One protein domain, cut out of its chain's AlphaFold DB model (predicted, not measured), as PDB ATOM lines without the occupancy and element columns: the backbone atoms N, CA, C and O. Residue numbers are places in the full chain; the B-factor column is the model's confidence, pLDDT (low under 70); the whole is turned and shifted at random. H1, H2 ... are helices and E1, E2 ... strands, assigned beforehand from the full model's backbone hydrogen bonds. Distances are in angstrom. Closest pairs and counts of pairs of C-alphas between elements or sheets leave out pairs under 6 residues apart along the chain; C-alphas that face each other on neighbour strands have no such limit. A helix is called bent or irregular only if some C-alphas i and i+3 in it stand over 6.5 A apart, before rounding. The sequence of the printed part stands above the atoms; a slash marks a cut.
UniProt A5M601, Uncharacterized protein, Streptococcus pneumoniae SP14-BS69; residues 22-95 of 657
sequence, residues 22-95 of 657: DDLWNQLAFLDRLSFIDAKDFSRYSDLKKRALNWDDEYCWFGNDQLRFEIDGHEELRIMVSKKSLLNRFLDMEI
ATOM      1  N   ASP A  22     175.174 176.361 171.219       93.00
ATOM      2  CA  ASP A  22     176.538 176.917 171.222       93.00
ATOM      3  C   ASP A  22     177.590 175.820 171.461       93.00
ATOM      4  O   ASP A  22     178.621 175.771 170.790       93.00
ATOM      5  N   ASP A  23     177.327 174.895 172.390       92.38
ATOM      6  CA  ASP A  23     178.194 173.738 172.630       92.38
ATOM      7  C   ASP A  23     178.296 172.870 171.366       92.38
ATOM      8  O   ASP A  23     179.384 172.419 171.006       92.38
ATOM      9  N   LEU A  24     177.171 172.660 170.672       94.00
ATOM     10  CA  LEU A  24     177.124 171.897 169.424       94.00
ATOM     11  C   LEU A  24     177.896 172.607 168.306       94.00
ATOM     12  O   LEU A  24     178.664 171.963 167.586       94.00
ATOM     13  N   TRP A  25     177.738 173.925 168.185       95.06
ATOM     14  CA  TRP A  25     178.525 174.744 167.269       95.06
ATOM     15  C   TRP A  25     180.019 174.618 167.567       95.06
ATOM     16  O   TRP A  25     180.783 174.304 166.663       95.06
ATOM     17  N   ASN A  26     180.445 174.719 168.827       91.81
ATOM     18  CA  ASN A  26     181.854 174.566 169.214       91.81
ATOM     19  C   ASN A  26     182.440 173.179 168.878       91.81
ATOM     20  O   ASN A  26     183.657 173.031 168.702       91.81
ATOM     21  N   GLN A  27     181.600 172.145 168.775       92.62
ATOM     22  CA  GLN A  27     182.038 170.840 168.280       92.62
ATOM     23  C   GLN A  27     182.201 170.813 166.759       92.62
ATOM     24  O   GLN A  27     183.170 170.230 166.275       92.62
ATOM     25  N   LEU A  28     181.295 171.454 166.018       95.56
ATOM     26  CA  LEU A  28     181.192 171.353 164.559       95.56
ATOM     27  C   LEU A  28     181.873 172.491 163.782       95.56
ATOM     28  O   LEU A  28     182.129 172.316 162.594       95.56
ATOM     29  N   ALA A  29     182.193 173.622 164.415       96.06
ATOM     30  CA  ALA A  29     182.645 174.857 163.764       96.06
ATOM     31  C   ALA A  29     183.853 174.657 162.837       96.06
ATOM     32  O   ALA A  29     183.943 175.278 161.780       96.06
ATOM     33  N   PHE A  30     184.758 173.733 163.173       96.12
ATOM     34  CA  PHE A  30     185.898 173.408 162.315       96.12
ATOM     35  C   PHE A  30     185.490 172.897 160.919       96.12
ATOM     36  O   PHE A  30     186.209 173.150 159.950       96.12
ATOM     37  N   LEU A  31     184.341 172.219 160.790       96.81
ATOM     38  CA  LEU A  31     183.806 171.748 159.506       96.81
ATOM     39  C   LEU A  31     183.347 172.907 158.619       96.81
ATOM     40  O   LEU A  31     183.295 172.743 157.403       96.81
ATOM     41  N   ASP A  32     183.092 174.095 159.176       95.25
ATOM     42  CA  ASP A  32     182.725 175.281 158.398       95.25
ATOM     43  C   ASP A  32     183.869 175.755 157.477       95.25
ATOM     44  O   ASP A  32     183.660 176.522 156.538       95.25
ATOM     45  N   ARG A  33     185.092 175.243 157.649       94.25
ATOM     46  CA  ARG A  33     186.181 175.431 156.677       94.25
ATOM     47  C   ARG A  33     185.948 174.689 155.358       94.25
ATOM     48  O   ARG A  33     186.510 175.083 154.335       94.25
ATOM     49  N   LEU A  34     185.131 173.638 155.364       96.81
ATOM     50  CA  LEU A  34     184.734 172.928 154.157       96.81
ATOM     51  C   LEU A  34     183.725 173.758 153.361       96.81
ATOM     52  O   LEU A  34     182.937 174.540 153.901       96.81
ATOM     53  N   SER A  35     183.745 173.575 152.045       96.88
ATOM     54  CA  SER A  35     182.710 174.120 151.159       96.88
ATOM     55  C   SER A  35     181.484 173.208 151.114       96.88
ATOM     56  O   SER A  35     180.373 173.683 150.896       96.88
ATOM     57  N   PHE A  36     181.678 171.914 151.379       97.88
ATOM     58  CA  PHE A  36     180.610 170.940 151.570       97.88
ATOM     59  C   PHE A  36     180.991 169.913 152.640       97.88
ATOM     60  O   PHE A  36     182.131 169.454 152.690       97.88
ATOM     61  N   ILE A  37     180.031 169.532 153.473       97.12
ATOM     62  CA  ILE A  37     180.179 168.639 154.617       97.12
ATOM     63  C   ILE A  37     179.369 167.372 154.331       97.12
ATOM     64  O   ILE A  37     178.183 167.440 153.998       97.12
ATOM     65  N   ASP A  38     180.011 166.211 154.463       94.94
ATOM     66  CA  ASP A  38     179.318 164.926 154.368       94.94
ATOM     67  C   ASP A  38     178.264 164.828 155.478       94.94
ATOM     68  O   ASP A  38     178.533 165.145 156.640       94.94
ATOM     69  N   ALA A  39     177.062 164.360 155.140       93.12
ATOM     70  CA  ALA A  39     175.960 164.256 156.095       93.12
ATOM     71  C   ALA A  39     176.351 163.435 157.339       93.12
ATOM     72  O   ALA A  39     176.005 163.783 158.471       93.12
ATOM     73  N   LYS A  40     177.162 162.384 157.155       92.12
ATOM     74  CA  LYS A  40     177.615 161.523 158.255       92.12
ATOM     75  C   LYS A  40     178.653 162.202 159.150       92.12
ATOM     76  O   LYS A  40     178.776 161.810 160.314       92.12
ATOM     77  N   ASP A  41     179.349 163.239 158.685       93.94
ATOM     78  CA  ASP A  41     180.340 163.949 159.499       93.94
ATOM     79  C   ASP A  41     179.683 164.770 160.617       93.94
ATOM     80  O   ASP A  41     180.192 164.769 161.738       93.94
ATOM     81  N   PHE A  42     178.493 165.340 160.399       93.88
ATOM     82  CA  PHE A  42     177.719 165.970 161.477       93.88
ATOM     83  C   PHE A  42     177.456 165.003 162.637       93.88
ATOM     84  O   PHE A  42     177.700 165.315 163.806       93.88
ATOM     85  N   SER A  43     177.016 163.783 162.320       91.06
ATOM     86  CA  SER A  43     176.778 162.759 163.338       91.06
ATOM     87  C   SER A  43     178.068 162.307 164.029       91.06
ATOM     88  O   SER A  43     178.075 162.081 165.237       91.06
ATOM     89  N   ARG A  44     179.188 162.235 163.294       90.75
ATOM     90  CA  ARG A  44     180.480 161.801 163.839       90.75
ATOM     91  C   ARG A  44     181.071 162.816 164.816       90.75
ATOM     92  O   ARG A  44     181.666 162.404 165.809       90.75
ATOM     93  N   TYR A  45     180.922 164.107 164.526       92.69
ATOM     94  CA  TYR A  45     181.601 165.178 165.259       92.69
ATOM     95  C   TYR A  45     180.706 165.956 166.230       92.69
ATOM     96  O   TYR A  45     181.234 166.690 167.051       92.69
ATOM     97  N   SER A  46     179.383 165.773 166.208       90.75
ATOM     98  CA  SER A  46     178.459 166.465 167.132       90.75
ATOM     99  C   SER A  46     178.524 165.992 168.587       90.75
ATOM    100  O   SER A  46     177.991 166.660 169.463       90.75
ATOM    101  N   ASP A  47     179.112 164.822 168.843       87.81
ATOM    102  CA  ASP A  47     179.202 164.178 170.161       87.81
ATOM    103  C   ASP A  47     177.862 163.981 170.909       87.81
ATOM    104  O   ASP A  47     177.813 163.732 172.113       87.81
ATOM    105  N   LEU A  48     176.741 163.974 170.182       87.94
ATOM    106  CA  LEU A  48     175.392 163.706 170.707       87.94
ATOM    107  C   LEU A  48     175.108 162.200 170.877       87.94
ATOM    108  O   LEU A  48     174.007 161.713 170.600       87.94
ATOM    109  N   LYS A  49     176.104 161.423 171.315       77.56
ATOM    110  CA  LYS A  49     176.036 159.951 171.350       77.56
ATOM    111  C   LYS A  49     174.787 159.468 172.098       77.56
ATOM    112  O   LYS A  49     174.576 159.810 173.258       77.56
ATOM    113  N   LYS A  50     173.983 158.622 171.436       81.00
ATOM    114  CA  LYS A  50     172.696 158.059 171.915       81.00
ATOM    115  C   LYS A  50     171.546 159.063 172.090       81.00
ATOM    116  O   LYS A  50     170.465 158.644 172.496       81.00
ATOM    117  N   ARG A  51     171.759 160.347 171.793       88.12
ATOM    118  CA  ARG A  51     170.733 161.404 171.818       88.12
ATOM    119  C   ARG A  51     170.247 161.780 170.428       88.12
ATOM    120  O   ARG A  51     169.209 162.415 170.323       88.12
ATOM    121  N   ALA A  52     170.970 161.396 169.384       90.25
ATOM    122  CA  ALA A  52     170.574 161.609 168.003       90.25
ATOM    123  C   ALA A  52     170.849 160.362 167.152       90.25
ATOM    124  O   ALA A  52     171.726 159.553 167.474       90.25
ATOM    125  N   LEU A  53     170.071 160.206 166.085       88.31
ATOM    126  CA  LEU A  53     170.189 159.159 165.081       88.31
ATOM    127  C   LEU A  53     170.464 159.778 163.722       88.31
ATOM    128  O   LEU A  53     169.933 160.829 163.387       88.31
ATOM    129  N   ASN A  54     171.276 159.082 162.940       86.38
ATOM    130  CA  ASN A  54     171.534 159.414 161.553       86.38
ATOM    131  C   ASN A  54     170.739 158.450 160.669       86.38
ATOM    132  O   ASN A  54     170.954 157.238 160.734       86.38
ATOM    133  N   TRP A  55     169.810 158.997 159.902       84.25
ATOM    134  CA  TRP A  55     169.217 158.406 158.708       84.25
ATOM    135  C   TRP A  55     169.869 159.129 157.527       84.25
ATOM    136  O   TRP A  55     170.159 160.305 157.666       84.25
ATOM    137  N   ASP A  56     170.195 158.460 156.421       85.19
ATOM    138  CA  ASP A  56     171.199 158.974 155.469       85.19
ATOM    139  C   ASP A  56     171.056 160.477 155.115       85.19
ATOM    140  O   ASP A  56     172.058 161.198 155.162       85.19
ATOM    141  N   ASP A  57     169.835 160.970 154.882       89.56
ATOM    142  CA  ASP A  57     169.503 162.380 154.625       89.56
ATOM    143  C   ASP A  57     168.946 163.174 155.833       89.56
ATOM    144  O   ASP A  57     168.699 164.376 155.717       89.56
ATOM    145  N   GLU A  58     168.779 162.563 157.006       92.44
ATOM    146  CA  GLU A  58     168.274 163.193 158.229       92.44
ATOM    147  C   GLU A  58     169.133 162.883 159.465       92.44
ATOM    148  O   GLU A  58     169.344 161.738 159.855       92.44
ATOM    149  N   TYR A  59     169.533 163.910 160.212       93.69
ATOM    150  CA  TYR A  59     170.141 163.722 161.528       93.69
ATOM    151  C   TYR A  59     169.163 164.128 162.625       93.69
ATOM    152  O   TYR A  59     169.038 165.306 162.898       93.69
ATOM    153  N   CYS A  60     168.458 163.196 163.262       92.00
ATOM    154  CA  CYS A  60     167.314 163.488 164.137       92.00
ATOM    155  C   CYS A  60     167.604 163.296 165.626       92.00
ATOM    156  O   CYS A  60     168.395 162.439 166.009       92.00
ATOM    157  N   TRP A  61     166.875 164.014 166.490       92.31
ATOM    158  CA  TRP A  61     166.831 163.696 167.921       92.31
ATOM    159  C   TRP A  61     166.295 162.276 168.159       92.31
ATOM    160  O   TRP A  61     165.355 161.824 167.507       92.31
ATOM    161  N   PHE A  62     166.860 161.581 169.142       86.94
ATOM    162  CA  PHE A  62     166.503 160.218 169.516       86.94
ATOM    163  C   PHE A  62     166.401 160.056 171.033       86.94
ATOM    164  O   PHE A  62     167.235 160.546 171.795       86.94
ATOM    165  N   GLY A  63     165.386 159.315 171.479       78.75
ATOM    166  CA  GLY A  63     165.158 159.050 172.896       78.75
ATOM    167  C   GLY A  63     164.513 160.225 173.642       78.75
ATOM    168  O   GLY A  63     163.642 160.909 173.104       78.75
ATOM    169  N   ASN A  64     164.907 160.399 174.909       73.88
ATOM    170  CA  ASN A  64     164.235 161.248 175.901       73.88
ATOM    171  C   ASN A  64     164.252 162.744 175.534       73.88
ATOM    172  O   ASN A  64     165.318 163.350 175.416       73.88
ATOM    173  N   ASP A  65     163.065 163.348 175.464       75.50
ATOM    174  CA  ASP A  65     162.847 164.762 175.139       75.50
ATOM    175  C   ASP A  65     163.545 165.731 176.106       75.50
ATOM    176  O   ASP A  65     163.904 166.836 175.713       75.50
ATOM    177  N   GLN A  66     163.816 165.312 177.348       76.19
ATOM    178  CA  GLN A  66     164.494 166.146 178.353       76.19
ATOM    179  C   GLN A  66     165.951 166.488 178.013       76.19
ATOM    180  O   GLN A  66     166.521 167.383 178.630       76.19
ATOM    181  N   LEU A  67     166.565 165.761 177.077       76.56
ATOM    182  CA  LEU A  67     167.936 165.998 176.624       76.56
ATOM    183  C   LEU A  67     167.987 166.741 175.280       76.56
ATOM    184  O   LEU A  67     169.072 166.883 174.718       76.56
ATOM    185  N   ARG A  68     166.849 167.167 174.729       88.25
ATOM    186  CA  ARG A  68     166.798 167.939 173.481       88.25
ATOM    187  C   ARG A  68     166.964 169.424 173.786       88.25
ATOM    188  O   ARG A  68     166.546 169.898 174.839       88.25
ATOM    189  N   PHE A  69     167.557 170.150 172.850       89.31
ATOM    190  CA  PHE A  69     167.644 171.606 172.883       89.31
ATOM    191  C   PHE A  69     167.339 172.161 171.492       89.31
ATOM    192  O   PHE A  69     167.490 171.451 170.499       89.31
ATOM    193  N   GLU A  70     166.872 173.406 171.448       88.62
ATOM    194  CA  GLU A  70     166.484 174.093 170.214       88.62
ATOM    195  C   GLU A  70     167.720 174.525 169.417       88.62
ATOM    196  O   GLU A  70     168.670 175.070 169.990       88.62
ATOM    197  N   ILE A  71     167.709 174.276 168.105       87.50
ATOM    198  CA  ILE A  71     168.808 174.621 167.185       87.50
ATOM    199  C   ILE A  71     168.347 175.559 166.074       87.50
ATOM    200  O   ILE A  71     169.168 176.319 165.565       87.50
ATOM    201  N   ASP A  72     167.058 175.570 165.713       78.06
ATOM    202  CA  ASP A  72     166.558 176.383 164.589       78.06
ATOM    203  C   ASP A  72     166.848 177.893 164.748       78.06
ATOM    204  O   ASP A  72     167.049 178.615 163.764       78.06
ATOM    205  N   GLY A  73     166.962 178.363 165.996       82.31
ATOM    206  CA  GLY A  73     167.342 179.736 166.338       82.31
ATOM    207  C   GLY A  73     168.839 180.073 166.227       82.31
ATOM    208  O   GLY A  73     169.183 181.252 166.308       82.31
ATOM    209  N   HIS A  74     169.736 179.096 166.042       93.69
ATOM    210  CA  HIS A  74     171.183 179.329 165.949       93.69
ATOM    211  C   HIS A  74     171.606 179.570 164.492       93.69
ATOM    212  O   HIS A  74     171.640 178.656 163.664       93.69
ATOM    213  N   GLU A  75     171.967 180.817 164.178       93.31
ATOM    214  CA  GLU A  75     172.189 181.279 162.802       93.31
ATOM    215  C   GLU A  75     173.349 180.550 162.106       93.31
ATOM    216  O   GLU A  75     173.202 180.097 160.970       93.31
ATOM    217  N   GLU A  76     174.482 180.369 162.780       94.94
ATOM    218  CA  GLU A  76     175.681 179.751 162.208       94.94
ATOM    219  C   GLU A  76     175.472 178.269 161.876       94.94
ATOM    220  O   GLU A  76     175.791 177.845 160.763       94.94
ATOM    221  N   LEU A  77     174.870 177.490 162.786       94.62
ATOM    222  CA  LEU A  77     174.500 176.096 162.520       94.62
ATOM    223  C   LEU A  77     173.519 176.007 161.351       94.62
ATOM    224  O   LEU A  77     173.723 175.210 160.433       94.62
ATOM    225  N   ARG A  78     172.500 176.870 161.329       92.12
ATOM    226  CA  ARG A  78     171.524 176.921 160.237       92.12
ATOM    227  C   ARG A  78     172.177 177.223 158.901       92.12
ATOM    228  O   ARG A  78     171.896 176.542 157.914       92.12
ATOM    229  N   ILE A  79     173.067 178.209 158.847       92.75
ATOM    230  CA  ILE A  79     173.813 178.559 157.636       92.75
ATOM    231  C   ILE A  79     174.713 177.400 157.203       92.75
ATOM    232  O   ILE A  79     174.711 177.055 156.021       92.75
ATOM    233  N   MET A  80     175.452 176.790 158.129       94.69
ATOM    234  CA  MET A  80     176.364 175.685 157.835       94.69
ATOM    235  C   MET A  80     175.612 174.493 157.241       94.69
ATOM    236  O   MET A  80     175.964 174.027 156.159       94.69
ATOM    237  N   VAL A  81     174.540 174.027 157.883       93.88
ATOM    238  CA  VAL A  81     173.810 172.847 157.401       93.88
ATOM    239  C   VAL A  81     173.073 173.150 156.094       93.88
ATOM    240  O   VAL A  81     173.185 172.375 155.142       93.88
ATOM    241  N   SER A  82     172.375 174.288 156.003       92.12
ATOM    242  CA  SER A  82     171.577 174.626 154.815       92.12
ATOM    243  C   SER A  82     172.411 174.926 153.570       92.12
ATOM    244  O   SER A  82     171.962 174.631 152.463       92.12
ATOM    245  N   LYS A  83     173.618 175.489 153.723       93.81
ATOM    246  CA  LYS A  83     174.467 175.900 152.589       93.81
ATOM    247  C   LYS A  83     175.622 174.953 152.284       93.81
ATOM    248  O   LYS A  83     176.311 175.175 151.287       93.81
ATOM    249  N   LYS A  84     175.874 173.943 153.123       96.12
ATOM    250  CA  LYS A  84     177.029 173.041 152.971       96.12
ATOM    251  C   LYS A  84     176.690 171.561 153.095       96.12
ATOM    252  O   LYS A  84     177.610 170.759 153.129       96.12
ATOM    253  N   SER A  85     175.421 171.170 153.158       94.94
ATOM    254  CA  SER A  85     175.040 169.756 153.224       94.94
ATOM    255  C   SER A  85     173.757 169.475 152.449       94.94
ATOM    256  O   SER A  85     173.030 170.401 152.088       94.94
ATOM    257  N   LEU A  86     173.483 168.190 152.226       93.81
ATOM    258  CA  LEU A  86     172.230 167.704 151.638       93.81
ATOM    259  C   LEU A  86     171.237 167.195 152.695       93.81
ATOM    260  O   LEU A  86     170.286 166.513 152.340       93.81
ATOM    261  N   LEU A  87     171.454 167.471 153.986       93.50
ATOM    262  CA  LEU A  87     170.521 167.024 155.020       93.50
ATOM    263  C   LEU A  87     169.160 167.707 154.839       93.50
ATOM    264  O   LEU A  87     169.084 168.939 154.825       93.50
ATOM    265  N   ASN A  88     168.096 166.914 154.745       92.31
ATOM    266  CA  ASN A  88     166.702 167.364 154.749       92.31
ATOM    267  C   ASN A  88     166.247 167.754 156.154       92.31
ATOM    268  O   ASN A  88     165.437 168.666 156.325       92.31
ATOM    269  N   ARG A  89     166.833 167.120 157.172       92.62
ATOM    270  CA  ARG A  89     166.620 167.476 158.571       92.62
ATOM    271  C   ARG A  89     167.923 167.444 159.354       92.62
ATOM    272  O   ARG A  89     168.703 166.496 159.261       92.62
ATOM    273  N   PHE A  90     168.132 168.468 160.168       94.25
ATOM    274  CA  PHE A  90     169.184 168.516 161.173       94.25
ATOM    275  C   PHE A  90     168.577 168.862 162.527       94.25
ATOM    276  O   PHE A  90     168.347 170.012 162.882       94.25
ATOM    277  N   LEU A  91     168.330 167.806 163.282       93.19
ATOM    278  CA  LEU A  91     167.735 167.759 164.600       93.19
ATOM    279  C   LEU A  91     166.298 168.284 164.536       93.19
ATOM    280  O   LEU A  91     165.444 167.612 163.961       93.19
ATOM    281  N   ASP A  92     166.012 169.443 165.105       89.25
ATOM    282  CA  ASP A  92     164.723 170.138 165.019       89.25
ATOM    283  C   ASP A  92     164.602 171.063 163.790       89.25
ATOM    284  O   ASP A  92     163.532 171.613 163.546       89.25
ATOM    285  N   MET A  93     165.663 171.203 162.989       90.19
ATOM    286  CA  MET A  93     165.689 172.046 161.792       90.19
ATOM    287  C   MET A  93     165.288 171.261 160.543       90.19
ATOM    288  O   MET A  93     166.006 170.359 160.106       90.19
ATOM    289  N   GLU A  94     164.173 171.644 159.926       89.94
ATOM    290  CA  GLU A  94     163.804 171.184 158.585       89.94
ATOM    291  C   GLU A  94     164.420 172.089 157.527       89.94
ATOM    292  O   GLU A  94     164.426 173.318 157.652       89.94
ATOM    293  N   ILE A  95     164.946 171.481 156.467       88.62
ATOM    294  CA  ILE A  95     165.672 172.211 155.443       88.62
ATOM    295  C   ILE A  95     165.110 171.849 154.075       88.62
ATOM    296  O   ILE A  95     165.163 170.705 153.636       88.62
TER     297      ILE A  95
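This is residues 22 to 95 of the 657 residues of an uncharacterized protein of Streptococcus pneumoniae SP14-BS69 (UniProt A5M601). A small antiparallel hairpin, E1 and E2, has the short helix H2 over one face, while H1 and H3 form a loose pair farther out, H1 reaching H2 near one end. After H3 the last residues fold back beside E2, where residues 89 to 90 add a short parallel pairing, and a long loop, residues 62 to 74, swings round from E2 to H3. The printed part has 74 residues with three named helices and two named strands, in the order H1, H2, E1, E2, H3; the class is mixed, helices and strands. The whole is compact, with a radius of gyration of the C-alphas of 11.1 A, and rounded, spanning 33 by 24 by 20 A.

E1, residues 52 to 55, and E2, residues 58 to 61, form an antiparallel hairpin at 157 degrees; N 53 and O 60 are 2.8 A apart, N 58 and O 55 2.7 A, both within hydrogen-bond range. The closest C-alphas of H2, residues 39 to 45, and E1 are those of Ser 43 and Asn 54, 6.5 A apart. H1, residues 22 to 33, only just touches H2, with residues 27 to 28 alone and 3 pairs of C-alphas within 8 A; the closest are Leu 28 and Tyr 45, 6.2 A. They run opposite ways at a steep tilt of 56 degrees. H1 also only just touches H3, residues 75 to 84, with 3 such pairs; the closest C-alphas are those of Trp 25 and Leu 77, 6.4 A. Their tilt of 37 degrees is only just steep, and they run the same way. H2 and H3 are apart. Every O i to N i+4 pair is within hydrogen-bond range in H3, but 4 of 8 in H1 and 2 of 3 in H2.

H1 measures 17.5 A from C-alpha 22 at (176.538, 176.917, 171.222) to C-alpha 33; it is irregular, with C-alphas 27 and 30 7.6 A apart. H2 measures 10.8 A, E1 9.9 A, E2 9.8 A and H3 13.7 A, ending at C-alpha 84 at (177.029, 173.041, 152.971).

The C-alphas farthest apart, of Ser 35 and Gln 66, are 33.7 A apart. The printed part has no cut. The link E2 to H3 is long, 13 residues. Mean pLDDT of the printed part is 90.5, and no printed residue is under 70.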